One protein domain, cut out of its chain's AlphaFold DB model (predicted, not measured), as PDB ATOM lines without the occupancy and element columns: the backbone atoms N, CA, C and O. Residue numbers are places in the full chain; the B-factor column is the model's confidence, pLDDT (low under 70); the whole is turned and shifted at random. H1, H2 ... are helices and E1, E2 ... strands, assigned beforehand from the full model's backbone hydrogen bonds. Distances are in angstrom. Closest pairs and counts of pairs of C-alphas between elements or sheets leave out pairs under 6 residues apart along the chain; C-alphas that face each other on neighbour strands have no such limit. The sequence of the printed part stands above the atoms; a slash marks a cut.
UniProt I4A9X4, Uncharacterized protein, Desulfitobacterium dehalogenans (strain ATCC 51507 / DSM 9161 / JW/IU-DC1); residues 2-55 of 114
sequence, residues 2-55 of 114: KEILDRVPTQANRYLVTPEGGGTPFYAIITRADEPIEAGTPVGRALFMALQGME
ATOM      1  N   LYS A   2     250.042 243.373 150.390       72.69
ATOM      2  CA  LYS A   2     251.141 243.444 151.352       72.69
ATOM      3  C   LYS A   2     252.436 242.988 150.694       72.69
ATOM      4  O   LYS A   2     252.507 241.859 150.216       72.69
ATOM      5  N   GLU A   3     253.432 243.863 150.660       76.88
ATOM      6  CA  GLU A   3     254.788 243.506 150.244       76.88
ATOM      7  C   GLU A   3     255.389 242.509 151.241       76.88
ATOM      8  O   GLU A   3     255.288 242.680 152.460       76.88
ATOM      9  N   ILE A   4     255.975 241.440 150.705       84.94
ATOM     10  CA  ILE A   4     256.684 240.425 151.478       84.94
ATOM     11  C   ILE A   4     258.146 240.530 151.085       84.94
ATOM     12  O   ILE A   4     258.502 240.293 149.933       84.94
ATOM     13  N   LEU A   5     258.968 240.901 152.056       87.00
ATOM     14  CA  LEU A   5     260.402 241.045 151.895       87.00
ATOM     15  C   LEU A   5     261.083 239.773 152.374       87.00
ATOM     16  O   LEU A   5     260.806 239.271 153.472       87.00
ATOM     17  N   ASP A   6     262.000 239.275 151.556       88.50
ATOM     18  CA  ASP A   6     262.906 238.225 151.981       88.50
ATOM     19  C   ASP A   6     263.926 238.796 152.963       88.50
ATOM     20  O   ASP A   6     264.407 239.921 152.844       88.50
ATOM     21  N   ARG A   7     264.296 237.987 153.953       88.62
ATOM     22  CA  ARG A   7     265.377 238.351 154.864       88.62
ATOM     23  C   ARG A   7     266.711 238.297 154.122       88.62
ATOM     24  O   ARG A   7     267.121 237.218 153.689       88.62
ATOM     25  N   VAL A   8     267.449 239.404 154.104       89.94
ATOM     26  CA  VAL A   8     268.787 239.476 153.502       89.94
ATOM     27  C   VAL A   8     269.853 239.551 154.596       89.94
ATOM     28  O   VAL A   8     269.929 240.551 155.310       89.94
ATOM     29  N   PRO A   9     270.691 238.517 154.767       87.62
ATOM     30  CA  PRO A   9     271.722 238.512 155.797       87.62
ATOM     31  C   PRO A   9     273.032 239.173 155.371       87.62
ATOM     32  O   PRO A   9     273.475 239.018 154.235       87.62
ATOM     33  N   THR A  10     273.724 239.808 156.321       85.62
ATOM     34  CA  THR A  10     275.107 240.286 156.123       85.62
ATOM     35  C   THR A  10     276.091 239.152 155.835       85.62
ATOM     36  O   THR A  10     277.061 239.338 155.103       85.62
ATOM     37  N   GLN A  11     275.858 237.970 156.413       81.38
ATOM     38  CA  GLN A  11     276.718 236.795 156.283       81.38
ATOM     39  C   GLN A  11     275.874 235.571 155.933       81.38
ATOM     40  O   GLN A  11     275.519 234.762 156.791       81.38
ATOM     41  N   ALA A  12     275.527 235.456 154.650       78.88
ATOM     42  CA  ALA A  12     274.696 234.368 154.158       78.88
ATOM     43  C   ALA A  12     275.249 232.990 154.562       78.88
ATOM     44  O   ALA A  12     276.449 232.730 154.486       78.88
ATOM     45  N   ASN A  13     274.340 232.097 154.959       76.00
ATOM     46  CA  ASN A  13     274.614 230.702 155.321       76.00
ATOM     47  C   ASN A  13     275.485 230.495 156.574       76.00
ATOM     48  O   ASN A  13     275.983 229.391 156.789       76.00
ATOM     49  N   ARG A  14     275.647 231.517 157.427       74.44
ATOM     50  CA  ARG A  14     276.339 231.372 158.713       74.44
ATOM     51  C   ARG A  14     275.375 230.947 159.825       74.44
ATOM     52  O   ARG A  14     274.351 231.585 160.065       74.44
ATOM     53  N   TYR A  15     275.750 229.898 160.550       76.50
ATOM     54  CA  TYR A  15     275.036 229.393 161.722       76.50
ATOM     55  C   TYR A  15     275.972 229.399 162.928       76.50
ATOM     56  O   TYR A  15     277.145 229.048 162.799       76.50
ATOM     57  N   LEU A  16     275.464 229.802 164.091       70.00
ATOM     58  CA  LEU A  16     276.199 229.692 165.346       70.00
ATOM     59  C   LEU A  16     275.770 228.390 166.001       70.00
ATOM     60  O   LEU A  16     274.607 228.209 166.351       70.00
ATOM     61  N   VAL A  17     276.730 227.490 166.152       69.50
ATOM     62  CA  VAL A  17     276.565 226.254 166.902       69.50
ATOM     63  C   VAL A  17     277.602 226.303 168.009       69.50
ATOM     64  O   VAL A  17     278.798 226.306 167.723       69.50
ATOM     65  N   THR A  18     277.145 226.365 169.257       63.28
ATOM     66  CA  THR A  18     278.019 226.355 170.433       63.28
ATOM     67  C   THR A  18     277.779 225.057 171.200       63.28
ATOM     68  O   THR A  18     276.808 224.971 171.949       63.28
ATOM     69  N   PRO A  19     278.611 224.020 171.001       68.12
ATOM     70  CA  PRO A  19     278.579 222.820 171.822       68.12
ATOM     71  C   PRO A  19     279.324 223.093 173.129       68.12
ATOM     72  O   PRO A  19     280.451 223.583 173.114       68.12
ATOM     73  N   GLU A  20     278.726 222.746 174.263       61.09
ATOM     74  CA  GLU A  20     279.210 223.191 175.578       61.09
ATOM     75  C   GLU A  20     280.533 222.548 176.055       61.09
ATOM     76  O   GLU A  20     281.122 223.046 177.009       61.09
ATOM     77  N   GLY A  21     281.057 221.491 175.411       64.19
ATOM     78  CA  GLY A  21     282.320 220.867 175.861       64.19
ATOM     79  C   GLY A  21     282.580 219.412 175.448       64.19
ATOM     80  O   GLY A  21     283.152 218.660 176.228       64.19
ATOM     81  N   GLY A  22     282.161 218.984 174.251       63.78
ATOM     82  CA  GLY A  22     282.373 217.603 173.770       63.78
ATOM     83  C   GLY A  22     281.372 216.553 174.286       63.78
ATOM     84  O   GLY A  22     281.689 215.367 174.302       63.78
ATOM     85  N   GLY A  23     280.183 216.977 174.731       62.22
ATOM     86  CA  GLY A  23     279.179 216.133 175.396       62.22
ATOM     87  C   GLY A  23     278.213 215.334 174.499       62.22
ATOM     88  O   GLY A  23     278.198 215.463 173.275       62.22
ATOM     89  N   THR A  24     277.403 214.499 175.167       56.59
ATOM     90  CA  THR A  24     276.400 213.552 174.636       56.59
ATOM     91  C   THR A  24     275.279 214.240 173.830       56.59
ATOM     92  O   THR A  24     274.996 215.414 174.063       56.59
ATOM     93  N   PRO A  25     274.603 213.531 172.898       56.88
ATOM     94  CA  PRO A  25     273.672 214.140 171.946       56.88
ATOM     95  C   PRO A  25     272.480 214.856 172.590       56.88
ATOM     96  O   PRO A  25     271.873 214.349 173.534       56.88
ATOM     97  N   PHE A  26     272.098 215.992 172.005       62.41
ATOM     98  CA  PHE A  26     270.922 216.779 172.376       62.41
ATOM     99  C   PHE A  26     270.273 217.406 171.134       62.41
ATOM    100  O   PHE A  26     270.897 217.524 170.078       62.41
ATOM    101  N   TYR A  27     269.010 217.815 171.263       53.66
ATOM    102  CA  TYR A  27     268.319 218.591 170.232       53.66
ATOM    103  C   TYR A  27     268.726 220.062 170.321       53.66
ATOM    104  O   TYR A  27     268.598 220.675 171.379       53.66
ATOM    105  N   ALA A  28     269.182 220.633 169.206       65.56
ATOM    106  CA  ALA A  28     269.599 222.028 169.122       65.56
ATOM    107  C   ALA A  28     268.613 222.860 168.290       65.56
ATOM    108  O   ALA A  28     268.126 222.409 167.251       65.56
ATOM    109  N   ILE A  29     268.372 224.100 168.719       64.50
ATOM    110  CA  ILE A  29     267.768 225.131 167.872       64.50
ATOM    111  C   ILE A  29     268.906 225.791 167.099       64.50
ATOM    112  O   ILE A  29     269.812 226.376 167.690       64.50
ATOM    113  N   ILE A  30     268.864 225.678 165.776       70.31
ATOM    114  CA  ILE A  30     269.820 226.338 164.891       70.31
ATOM    115  C   ILE A  30     269.251 227.708 164.534       70.31
ATOM    116  O   ILE A  30     268.311 227.817 163.747       70.31
ATOM    117  N   THR A  31     269.844 228.757 165.094       69.00
ATOM    118  CA  THR A  31     269.550 230.137 164.696       69.00
ATOM    119  C   THR A  31     270.588 230.579 163.672       69.00
ATOM    120  O   THR A  31     271.774 230.251 163.789       69.00
ATOM    121  N   ARG A  32     270.166 231.325 162.645       73.75
ATOM    122  CA  ARG A  32     271.145 231.978 161.773       73.75
ATOM    123  C   ARG A  32     271.941 232.997 162.584       73.75
ATOM    124  O   ARG A  32     271.370 233.732 163.381       73.75
ATOM    125  N   ALA A  33     273.254 233.005 162.400       75.75
ATOM    126  CA  ALA A  33     274.178 233.859 163.146       75.75
ATOM    127  C   ALA A  33     274.642 235.055 162.321       75.75
ATOM    128  O   ALA A  33     275.809 235.444 162.338       75.75
ATOM    129  N   ASP A  34     273.718 235.578 161.537       79.38
ATOM    130  CA  ASP A  34     273.876 236.740 160.697       79.38
ATOM    131  C   ASP A  34     272.964 237.853 161.222       79.38
ATOM    132  O   ASP A  34     271.811 237.626 161.586       79.38
ATOM    133  N   GLU A  35     273.471 239.082 161.222       80.69
ATOM    134  CA  GLU A  35     272.615 240.256 161.374       80.69
ATOM    135  C   GLU A  35     271.999 240.567 160.003       80.69
ATOM    136  O   GLU A  35     272.733 240.590 159.002       80.69
ATOM    137  N   PRO A  36     270.671 240.738 159.893       84.56
ATOM    138  CA  PRO A  36     270.049 241.057 158.620       84.56
ATOM    139  C   PRO A  36     270.407 242.482 158.185       84.56
ATOM    140  O   PRO A  36     270.289 243.425 158.960       84.56
ATOM    141  N   ILE A  37     270.798 242.634 156.920       88.25
ATOM    142  CA  ILE A  37     270.789 243.933 156.232       88.25
ATOM    143  C   ILE A  37     269.335 244.363 156.015       88.25
ATOM    144  O   ILE A  37     268.995 245.529 156.181       88.25
ATOM    145  N   GLU A  38     268.476 243.394 155.691       89.06
ATOM    146  CA  GLU A  38     267.039 243.581 155.553       89.06
ATOM    147  C   GLU A  38     266.303 242.514 156.358       89.06
ATOM    148  O   GLU A  38     266.523 241.307 156.192       89.06
ATOM    149  N   ALA A  39     265.456 242.965 157.281       87.50
ATOM    150  CA  ALA A  39     264.596 242.076 158.040       87.50
ATOM    151  C   ALA A  39     263.494 241.535 157.122       87.50
ATOM    152  O   ALA A  39     262.807 242.303 156.457       87.50
ATOM    153  N   GLY A  40     263.310 240.215 157.114       86.25
ATOM    154  CA  GLY A  40     262.233 239.602 156.340       86.25
ATOM    155  C   GLY A  40     260.863 239.868 156.960       86.25
ATOM    156  O   GLY A  40     260.738 240.020 158.180       86.25
ATOM    157  N   THR A  41     259.822 239.874 156.131       89.69
ATOM    158  CA  THR A  41     258.440 240.024 156.593       89.69
ATOM    159  C   THR A  41     257.979 238.740 157.300       89.69
ATOM    160  O   THR A  41     258.015 237.664 156.700       89.69
ATOM    161  N   PRO A  42     257.504 238.804 158.558       88.00
ATOM    162  CA  PRO A  42     257.006 237.623 159.256       88.00
ATOM    163  C   PRO A  42     255.792 237.003 158.554       88.00
ATOM    164  O   PRO A  42     254.740 237.631 158.416       88.00
ATOM    165  N   VAL A  43     255.917 235.734 158.169       89.88
ATOM    166  CA  VAL A  43     254.850 234.975 157.512       89.88
ATOM    167  C   VAL A  43     253.961 234.316 158.568       89.88
ATOM    168  O   VAL A  43     254.211 233.202 159.020       89.88
ATOM    169  N   GLY A  44     252.937 235.045 159.014       90.88
ATOM    170  CA  GLY A  44     252.018 234.612 160.072       90.88
ATOM    171  C   GLY A  44     250.546 234.818 159.722       90.88
ATOM    172  O   GLY A  44     250.208 235.362 158.671       90.88
ATOM    173  N   ARG A  45     249.647 234.416 160.634       90.56
ATOM    174  CA  ARG A  45     248.188 234.518 160.437       90.56
ATOM    175  C   ARG A  45     247.760 235.915 159.984       90.56
ATOM    176  O   ARG A  45     247.000 236.018 159.035       90.56
ATOM    177  N   ALA A  46     248.254 236.969 160.635       88.06
ATOM    178  CA  ALA A  46     247.897 238.345 160.285       88.06
ATOM    179  C   ALA A  46     248.254 238.691 158.827       88.06
ATOM    180  O   ALA A  46     247.428 239.263 158.123       88.06
ATOM    181  N   LEU A  47     249.439 238.284 158.350       88.69
ATOM    182  CA  LEU A  47     249.850 238.484 156.956       88.69
ATOM    183  C   LEU A  47     248.942 237.715 155.990       88.69
ATOM    184  O   LEU A  47     248.461 238.284 155.018       88.69
ATOM    185  N   PHE A  48     248.664 236.440 156.270       91.25
ATOM    186  CA  PHE A  48     247.810 235.632 155.399       91.25
ATOM    187  C   PHE A  48     246.355 236.101 155.365       91.25
ATOM    188  O   PHE A  48     245.709 235.974 154.329       91.25
ATOM    189  N   MET A  49     245.833 236.642 156.467       91.00
ATOM    190  CA  MET A  49     244.502 237.253 156.483       91.00
ATOM    191  C   MET A  49     244.488 238.540 155.650       91.00
ATOM    192  O   MET A  49     243.598 238.708 154.822       91.00
ATOM    193  N   ALA A  50     245.512 239.389 155.781       88.50
ATOM    194  CA  ALA A  50     245.656 240.591 154.958       88.50
ATOM    195  C   ALA A  50     245.734 240.269 153.453       88.50
ATOM    196  O   ALA A  50     245.056 240.906 152.654       88.50
ATOM    197  N   LEU A  51     246.476 239.225 153.055       86.25
ATOM    198  CA  LEU A  51     246.538 238.769 151.655       86.25
ATOM    199  C   LEU A  51     245.174 238.350 151.085       86.25
ATOM    200  O   LEU A  51     244.964 238.442 149.880       86.25
ATOM    201  N   GLN A  52     244.251 237.904 151.937       88.00
ATOM    202  CA  GLN A  52     242.881 237.543 151.558       88.00
ATOM    203  C   GLN A  52     241.915 238.742 151.606       88.00
ATOM    204  O   GLN A  52     240.711 238.561 151.446       88.00
ATOM    205  N   GLY A  53     242.414 239.956 151.863       85.88
ATOM    206  CA  GLY A  53     241.596 241.159 152.038       85.88
ATOM    207  C   GLY A  53     240.913 241.255 153.406       85.88
ATOM    208  O   GLY A  53     240.012 242.065 153.591       85.88
ATOM    209  N   MET A  54     241.322 240.432 154.375       88.69
ATOM    210  CA  MET A  54     240.763 240.398 155.728       88.69
ATOM    211  C   MET A  54     241.707 241.062 156.735       88.69
ATOM    212  O   MET A  54     242.162 240.443 157.700       88.69
ATOM    213  N   GLU A  55     242.012 242.334 156.503       90.62
ATOM    214  CA  GLU A  55     242.753 243.186 157.432       90.62
ATOM    215  C   GLU A  55     241.899 244.360 157.916       90.62
ATOM    216  O   GLU A  55     240.908 244.739 157.290       90.62
TER     217      GLU A  55
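Overview. This is residues 2 to 55 of the 114 residues of an uncharacterized protein of Desulfitobacterium dehalogenans (strain ATCC 51507 / DSM 9161 / JW/IU-DC1) (UniProt I4A9X4). There is little regular structure: a long, thin loop of chain runs out and folds back, with its tip, residues 20 to 27, sticking out at one end and one short helix, H1, at the other. Between these ends, residues 8 to 9 pair antiparallel with the small strand E1. The 54 printed residues hold E1, then H1, a mixed class with only 10 residues in named elements. The whole is extended, a rod of 52 by 25 by 11 A, with a radius of gyration of the C-alphas of 16.7 A.

Along the chain. Residues 2 to 35 have no named element. E1, residues 36 to 38, begins at C-alpha 36 (270.049, 241.057, 158.620). H1, residues 45 to 51, is 9.9 A long and ends at C-alpha 51 (246.538, 238.769, 151.655).

Arrangement. E1 pairs with no named strand. E1 and H1 are apart, joined by a short link of 6 residues. In H1 every O i to N i+4 pair is within hydrogen-bond range.

Size, cuts and confidence. The C-alphas farthest apart, of Gly 22 and Gly 53, are 51.9 A apart. The printed part has no cut. Residues 17 to 29 and residue 31 have pLDDT under 70.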